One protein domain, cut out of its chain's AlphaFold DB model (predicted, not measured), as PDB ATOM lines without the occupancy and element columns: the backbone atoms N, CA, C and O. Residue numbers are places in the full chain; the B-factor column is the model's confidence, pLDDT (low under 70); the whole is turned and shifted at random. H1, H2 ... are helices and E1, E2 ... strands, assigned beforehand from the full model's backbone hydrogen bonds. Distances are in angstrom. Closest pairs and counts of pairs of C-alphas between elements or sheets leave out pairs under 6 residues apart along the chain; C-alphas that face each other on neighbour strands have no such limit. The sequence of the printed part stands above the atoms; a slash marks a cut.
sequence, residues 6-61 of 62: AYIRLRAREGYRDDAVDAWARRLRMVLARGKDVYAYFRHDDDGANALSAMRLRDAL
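Overview. This is residues 6 to 61 of the 62 residues of a protein of Chloroflexi bacterium (UniProt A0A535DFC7). Two parallel strands, E1 and E2, lie side by side as a narrow ribbon, and two helices, H1 and H2, cover one of its faces while the other face is bare. The loops at the two ends of E2 reach out to make the long axis. The printed part has 56 residues, in the order E1, H1, E2, H2, and its class is mixed, helices and strands. It is compact, with a radius of gyration of the C-alphas of 11.1 A, yet elongated in outline, spanning 35 by 19 by 15 A.

Arrangement. Look first at E1, residues 6 to 10, and E2, residues 37 to 42, parallel neighbours at 12 degrees; N 8 and O 39, 2.9 A apart, and N 41 and O 8, 2.9 A apart, are within hydrogen-bond range. With H1, residues 18 to 32, they form a strand-helix-strand unit, two parallel neighbour strands with a helix between them in the chain, and its crossover is right-handed. The closest C-alphas of H1 and E2 are those of Leu 32 and Val 38, 6.8 A apart. H2, residues 49 to 59, and H1 touch, the closest C-alphas being those of Ala 25 and Leu 57 at 6.1 A. They run the same way at a steep tilt of 44 degrees. The closest C-alphas of E2 and H2 are those of Phe 42 and Asn 50, 6.0 A apart, whereas E1 and H2 are apart. In H1 and H2 every O i to N i+4 pair is within hydrogen-bond range.

Along the chain. Find C-alpha 6 at (264.918, 165.714, 258.481), where E1 begins its 12.8 A; E2 covers 16.7 A. From C-alpha 18 at (273.562, 185.330, 255.686), H1 runs 20.7 A. H2, 15.7 A long, ends at C-alpha 59, (274.159, 179.596, 266.612).

Size, cuts and confidence. The C-alphas farthest apart, those of Arg 34 and Asp 47, are 34.8 A apart. The printed part has no cut and no long link; the link from H1 to E2 is tight. Look for pLDDT under 70 at residues 12 to 16 and 44 to 49.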
ATOM      1  N   ALA A   6     264.717 165.025 259.744       83.31
ATOM      2  CA  ALA A   6     264.918 165.714 258.481       83.31
ATOM      3  C   ALA A   6     266.411 165.760 258.152       83.31
ATOM      4  O   ALA A   6     267.218 166.257 258.933       83.31
ATOM      5  N   TYR A   7     266.771 165.262 256.972       83.12
ATOM      6  CA  TYR A   7     268.135 165.293 256.457       83.12
ATOM      7  C   TYR A   7     268.226 166.285 255.300       83.12
ATOM      8  O   TYR A   7     267.520 166.145 254.299       83.12
ATOM      9  N   ILE A   8     269.078 167.300 255.435       83.69
ATOM     10  CA  ILE A   8     269.220 168.381 254.460       83.69
ATOM     11  C   ILE A   8     270.686 168.514 254.073       83.69
ATOM     12  O   ILE A   8     271.574 168.600 254.919       83.69
ATOM     13  N   ARG A   9     270.938 168.573 252.763       80.38
ATOM     14  CA  ARG A   9     272.275 168.793 252.222       80.38
ATOM     15  C   ARG A   9     272.297 170.049 251.373       80.38
ATOM     16  O   ARG A   9     271.739 170.089 250.278       80.38
ATOM     17  N   LEU A  10     272.978 171.048 251.897       76.94
ATOM     18  CA  LEU A  10     273.133 172.371 251.331       76.94
ATOM     19  C   LEU A  10     274.316 172.349 250.348       76.94
ATOM     20  O   LEU A  10     275.451 172.058 250.723       76.94
ATOM     21  N   ARG A  11     274.023 172.543 249.054       74.06
ATOM     22  CA  ARG A  11     274.975 172.414 247.930       74.06
ATOM     23  C   ARG A  11     275.076 173.678 247.067       74.06
ATOM     24  O   ARG A  11     275.460 173.562 245.903       74.06
ATOM     25  N   ALA A  12     274.675 174.844 247.576       68.38
ATOM     26  CA  ALA A  12     274.803 176.086 246.815       68.38
ATOM     27  C   ALA A  12     276.261 176.274 246.371       68.38
ATOM     28  O   ALA A  12     277.181 176.127 247.169       68.38
ATOM     29  N   ARG A  13     276.446 176.505 245.070       61.81
ATOM     30  CA  ARG A  13     277.761 176.524 244.416       61.81
ATOM     31  C   ARG A  13     278.493 177.855 244.604       61.81
ATOM     32  O   ARG A  13     279.697 177.896 244.438       61.81
ATOM     33  N   GLU A  14     277.748 178.902 244.946       63.66
ATOM     34  CA  GLU A  14     278.236 180.269 245.171       63.66
ATOM     35  C   GLU A  14     278.336 180.613 246.671       63.66
ATOM     36  O   GLU A  14     278.471 181.774 247.042       63.66
ATOM     37  N   GLY A  15     278.230 179.605 247.545       63.41
ATOM     38  CA  GLY A  15     278.140 179.793 248.991       63.41
ATOM     39  C   GLY A  15     276.737 180.183 249.470       63.41
ATOM     40  O   GLY A  15     275.790 180.335 248.692       63.41
ATOM     41  N   TYR A  16     276.582 180.295 250.789       68.56
ATOM     42  CA  TYR A  16     275.350 180.751 251.429       68.56
ATOM     43  C   TYR A  16     275.557 182.151 251.992       68.56
ATOM     44  O   TYR A  16     276.394 182.360 252.863       68.56
ATOM     45  N   ARG A  17     274.763 183.104 251.505       72.62
ATOM     46  CA  ARG A  17     274.650 184.425 252.123       72.62
ATOM     47  C   ARG A  17     273.874 184.333 253.439       72.62
ATOM     48  O   ARG A  17     273.076 183.415 253.638       72.62
ATOM     49  N   ASP A  18     274.101 185.298 254.318       77.38
ATOM     50  CA  ASP A  18     273.562 185.330 255.686       77.38
ATOM     51  C   ASP A  18     272.030 185.208 255.716       77.38
ATOM     52  O   ASP A  18     271.470 184.415 256.471       77.38
ATOM     53  N   ASP A  19     271.350 185.892 254.799       81.38
ATOM     54  CA  ASP A  19     269.899 185.843 254.617       81.38
ATOM     55  C   ASP A  19     269.383 184.447 254.226       81.38
ATOM     56  O   ASP A  19     268.327 184.000 254.691       81.38
ATOM     57  N   ALA A  20     270.140 183.732 253.393       81.94
ATOM     58  CA  ALA A  20     269.831 182.364 253.015       81.94
ATOM     59  C   ALA A  20     269.988 181.415 254.212       81.94
ATOM     60  O   ALA A  20     269.131 180.548 254.412       81.94
ATOM     61  N   VAL A  21     271.034 181.593 255.029       81.62
ATOM     62  CA  VAL A  21     271.236 180.819 256.266       81.62
ATOM     63  C   VAL A  21     270.078 181.056 257.242       81.62
ATOM     64  O   VAL A  21     269.503 180.088 257.741       81.62
ATOM     65  N   ASP A  22     269.638 182.302 257.423       84.00
ATOM     66  CA  ASP A  22     268.510 182.648 258.298       84.00
ATOM     67  C   ASP A  22     267.170 182.076 257.809       84.00
ATOM     68  O   ASP A  22     266.317 181.633 258.591       84.00
ATOM     69  N   ALA A  23     266.945 182.063 256.494       86.06
ATOM     70  CA  ALA A  23     265.778 181.413 255.906       86.06
ATOM     71  C   ALA A  23     265.774 179.900 256.179       86.06
ATOM     72  O   ALA A  23     264.718 179.327 256.478       86.06
ATOM     73  N   TRP A  24     266.943 179.257 256.127       85.56
ATOM     74  CA  TRP A  24     267.090 177.858 256.515       85.56
ATOM     75  C   TRP A  24     266.865 177.659 258.010       85.56
ATOM     76  O   TRP A  24     266.039 176.821 258.363       85.56
ATOM     77  N   ALA A  25     267.473 178.467 258.880       86.25
ATOM     78  CA  ALA A  25     267.277 178.392 260.328       86.25
ATOM     79  C   ALA A  25     265.785 178.441 260.708       86.25
ATOM     80  O   ALA A  25     265.301 177.598 261.463       86.25
ATOM     81  N   ARG A  26     265.010 179.356 260.107       87.56
ATOM     82  CA  ARG A  26     263.550 179.437 260.311       87.56
ATOM     83  C   ARG A  26     262.817 178.161 259.899       87.56
ATOM     84  O   ARG A  26     261.947 177.692 260.631       87.56
ATOM     85  N   ARG A  27     263.169 177.570 258.753       86.56
ATOM     86  CA  ARG A  27     262.592 176.285 258.321       86.56
ATOM     87  C   ARG A  27     262.945 175.153 259.278       86.56
ATOM     88  O   ARG A  27     262.067 174.365 259.616       86.56
ATOM     89  N   LEU A  28     264.194 175.090 259.730       86.56
ATOM     90  CA  LEU A  28     264.661 174.047 260.638       86.56
ATOM     91  C   LEU A  28     263.998 174.151 262.012       86.56
ATOM     92  O   LEU A  28     263.546 173.136 262.530       86.56
ATOM     93  N   ARG A  29     263.811 175.365 262.547       85.69
ATOM     94  CA  ARG A  29     263.043 175.591 263.784       85.69
ATOM     95  C   ARG A  29     261.626 175.027 263.708       85.69
ATOM     96  O   ARG A  29     261.177 174.395 264.656       85.69
ATOM     97  N   MET A  30     260.933 175.179 262.578       86.25
ATOM     98  CA  MET A  30     259.599 174.584 262.403       86.25
ATOM     99  C   MET A  30     259.624 173.050 262.402       86.25
ATOM    100  O   MET A  30     258.651 172.420 262.808       86.25
ATOM    101  N   VAL A  31     260.708 172.441 261.919       85.50
ATOM    102  CA  VAL A  31     260.874 170.982 261.911       85.50
ATOM    103  C   VAL A  31     261.196 170.471 263.316       85.50
ATOM    104  O   VAL A  31     260.556 169.523 263.765       85.50
ATOM    105  N   LEU A  32     262.098 171.152 264.027       84.69
ATOM    106  CA  LEU A  32     262.423 170.872 265.427       84.69
ATOM    107  C   LEU A  32     261.185 171.007 266.325       84.69
ATOM    108  O   LEU A  32     260.904 170.119 267.122       84.69
ATOM    109  N   ALA A  33     260.373 172.052 266.125       85.38
ATOM    110  CA  ALA A  33     259.121 172.257 266.859       85.38
ATOM    111  C   ALA A  33     258.084 171.139 266.632       85.38
ATOM    112  O   ALA A  33     257.182 170.955 267.445       85.38
ATOM    113  N   ARG A  34     258.206 170.369 265.544       84.38
ATOM    114  CA  ARG A  34     257.381 169.179 265.274       84.38
ATOM    115  C   ARG A  34     257.945 167.901 265.913       84.38
ATOM    116  O   ARG A  34     257.437 166.823 265.613       84.38
ATOM    117  N   GLY A  35     258.981 168.010 266.749       84.00
ATOM    118  CA  GLY A  35     259.614 166.888 267.446       84.00
ATOM    119  C   GLY A  35     260.483 166.017 266.543       84.00
ATOM    120  O   GLY A  35     260.588 164.817 266.779       84.00
ATOM    121  N   LYS A  36     261.043 166.593 265.471       84.94
ATOM    122  CA  LYS A  36     261.911 165.874 264.533       84.94
ATOM    123  C   LYS A  36     263.345 166.354 264.641       84.94
ATOM    124  O   LYS A  36     263.577 167.560 264.628       84.94
ATOM    125  N   ASP A  37     264.290 165.423 264.628       84.44
ATOM    126  CA  ASP A  37     265.712 165.760 264.583       84.44
ATOM    127  C   ASP A  37     266.090 166.335 263.219       84.44
ATOM    128  O   ASP A  37     265.569 165.917 262.184       84.44
ATOM    129  N   VAL A  38     267.006 167.298 263.190       85.75
ATOM    130  CA  VAL A  38     267.462 167.932 261.951       85.75
ATOM    131  C   VAL A  38     268.956 167.705 261.780       85.75
ATOM    132  O   VAL A  38     269.758 168.155 262.591       85.75
ATOM    133  N   TYR A  39     269.328 167.087 260.664       84.06
ATOM    134  CA  TYR A  39     270.713 166.899 260.249       84.06
ATOM    135  C   TYR A  39     270.980 167.719 258.986       84.06
ATOM    136  O   TYR A  39     270.575 167.334 257.886       84.06
ATOM    137  N   ALA A  40     271.637 168.869 259.146       84.75
ATOM    138  CA  ALA A  40     271.986 169.776 258.054       84.75
ATOM    139  C   ALA A  40     273.494 169.732 257.768       84.75
ATOM    140  O   ALA A  40     274.306 170.002 258.648       84.75
ATOM    141  N   TYR A  41     273.865 169.427 256.523       81.19
ATOM    142  CA  TYR A  41     275.259 169.377 256.076       81.19
ATOM    143  C   TYR A  41     275.502 170.354 254.929       81.19
ATOM    144  O   TYR A  41     274.828 170.285 253.897       81.19
ATOM    145  N   PHE A  42     276.506 171.211 255.080       76.06
ATOM    146  CA  PHE A  42     277.037 172.030 253.995       76.06
ATOM    147  C   PHE A  42     278.091 171.218 253.238       76.06
ATOM    148  O   PHE A  42     278.949 170.579 253.848       76.06
ATOM    149  N   ARG A  43     278.006 171.181 251.907       72.25
ATOM    150  CA  ARG A  43     279.053 170.555 251.087       72.25
ATOM    151  C   ARG A  43     280.368 171.324 251.270       72.25
ATOM    152  O   ARG A  43     280.337 172.528 251.472       72.25
ATOM    153  N   HIS A  44     281.500 170.630 251.187       58.97
ATOM    154  CA  HIS A  44     282.824 171.249 251.238       58.97
ATOM    155  C   HIS A  44     282.932 172.358 250.182       58.97
ATOM    156  O   HIS A  44     282.662 172.101 249.005       58.97
ATOM    157  N   ASP A  45     283.245 173.568 250.641       57.16
ATOM    158  CA  ASP A  45     283.773 174.628 249.783       57.16
ATOM    159  C   ASP A  45     285.285 174.462 249.700       57.16
ATOM    160  O   ASP A  45     285.886 173.989 250.671       57.16
ATOM    161  N   ASP A  46     285.890 174.876 248.594       57.56
ATOM    162  CA  ASP A  46     287.353 174.946 248.501       57.56
ATOM    163  C   ASP A  46     287.910 176.083 249.390       57.56
ATOM    164  O   ASP A  46     289.005 175.957 249.932       57.56
ATOM    165  N   ASP A  47     287.104 177.122 249.662       65.94
ATOM    166  CA  ASP A  47     287.511 178.336 250.395       65.94
ATOM    167  C   ASP A  47     287.140 178.356 251.896       65.94
ATOM    168  O   ASP A  47     287.387 179.331 252.604       65.94
ATOM    169  N   GLY A  48     286.500 177.306 252.427       63.69
ATOM    170  CA  GLY A  48     286.144 177.215 253.856       63.69
ATOM    171  C   GLY A  48     284.956 178.081 254.322       63.69
ATOM    172  O   GLY A  48     284.530 177.963 255.474       63.69
ATOM    173  N   ALA A  49     284.338 178.877 253.442       69.94
ATOM    174  CA  ALA A  49     283.156 179.702 253.744       69.94
ATOM    175  C   ALA A  49     281.956 178.891 254.286       69.94
ATOM    176  O   ALA A  49     281.160 179.366 255.108       69.94
ATOM    177  N   ASN A  50     281.857 177.621 253.890       70.94
ATOM    178  CA  ASN A  50     280.805 176.718 254.351       70.94
ATOM    179  C   ASN A  50     280.925 176.337 255.838       70.94
ATOM    180  O   ASN A  50     279.901 176.084 256.473       70.94
ATOM    181  N   ALA A  51     282.126 176.368 256.428       74.44
ATOM    182  CA  ALA A  51     282.290 176.158 257.868       74.44
ATOM    183  C   ALA A  51     281.690 177.321 258.679       74.44
ATOM    184  O   ALA A  51     280.969 177.089 259.651       74.44
ATOM    185  N   LEU A  52     281.905 178.567 258.238       79.56
ATOM    186  CA  LEU A  52     281.320 179.761 258.864       79.56
ATOM    187  C   LEU A  52     279.789 179.753 258.768       79.56
ATOM    188  O   LEU A  52     279.097 180.052 259.741       79.56
ATOM    189  N   SER A  53     279.261 179.337 257.616       77.50
ATOM    190  CA  SER A  53     277.817 179.177 257.406       77.50
ATOM    191  C   SER A  53     277.217 178.111 258.331       77.50
ATOM    192  O   SER A  53     276.136 178.308 258.883       77.50
ATOM    193  N   ALA A  54     277.932 177.003 258.554       80.88
ATOM    194  CA  ALA A  54     277.511 175.953 259.477       80.88
ATOM    195  C   ALA A  54     277.497 176.423 260.938       80.88
ATOM    196  O   ALA A  54     276.537 176.146 261.657       80.88
ATOM    197  N   MET A  55     278.524 177.164 261.369       82.00
ATOM    198  CA  MET A  55     278.568 177.748 262.714       82.00
ATOM    199  C   MET A  55     277.413 178.725 262.931       82.00
ATOM    200  O   MET A  55     276.693 178.598 263.914       82.00
ATOM    201  N   ARG A  56     277.164 179.622 261.972       82.00
ATOM    202  CA  ARG A  56     276.034 180.557 262.036       82.00
ATOM    203  C   ARG A  56     274.689 179.852 262.085       82.00
ATOM    204  O   ARG A  56     273.845 180.227 262.888       82.00
ATOM    205  N   LEU A  57     274.493 178.820 261.261       82.62
ATOM    206  CA  LEU A  57     273.259 178.038 261.296       82.62
ATOM    207  C   LEU A  57     273.053 177.395 262.671       82.62
ATOM    208  O   LEU A  57     271.935 177.385 263.169       82.62
ATOM    209  N   ARG A  58     274.119 176.875 263.290       83.31
ATOM    210  CA  ARG A  58     274.060 176.304 264.638       83.31
ATOM    211  C   ARG A  58     273.722 177.365 265.683       83.31
ATOM    212  O   ARG A  58     272.827 177.137 266.486       83.31
ATOM    213  N   ASP A  59     274.392 178.510 265.655       84.50
ATOM    214  CA  ASP A  59     274.159 179.596 266.612       84.50
ATOM    215  C   ASP A  59     272.747 180.186 266.454       84.50
ATOM    216  O   ASP A  59     272.106 180.550 267.431       84.50
ATOM    217  N   ALA A  60     272.207 180.197 265.232       82.06
ATOM    218  CA  ALA A  60     270.826 180.568 264.949       82.06
ATOM    219  C   ALA A  60     269.800 179.482 265.322       82.06
ATOM    220  O   ALA A  60     268.607 179.712 265.134       82.06
ATOM    221  N   LEU A  61     270.216 178.301 265.782       77.38
ATOM    222  CA  LEU A  61     269.334 177.218 266.240       77.38
ATOM    223  C   LEU A  61     269.457 176.926 267.740       77.38
ATOM    224  O   LEU A  61     268.556 176.273 268.269       77.38
TER     225      LEU A  61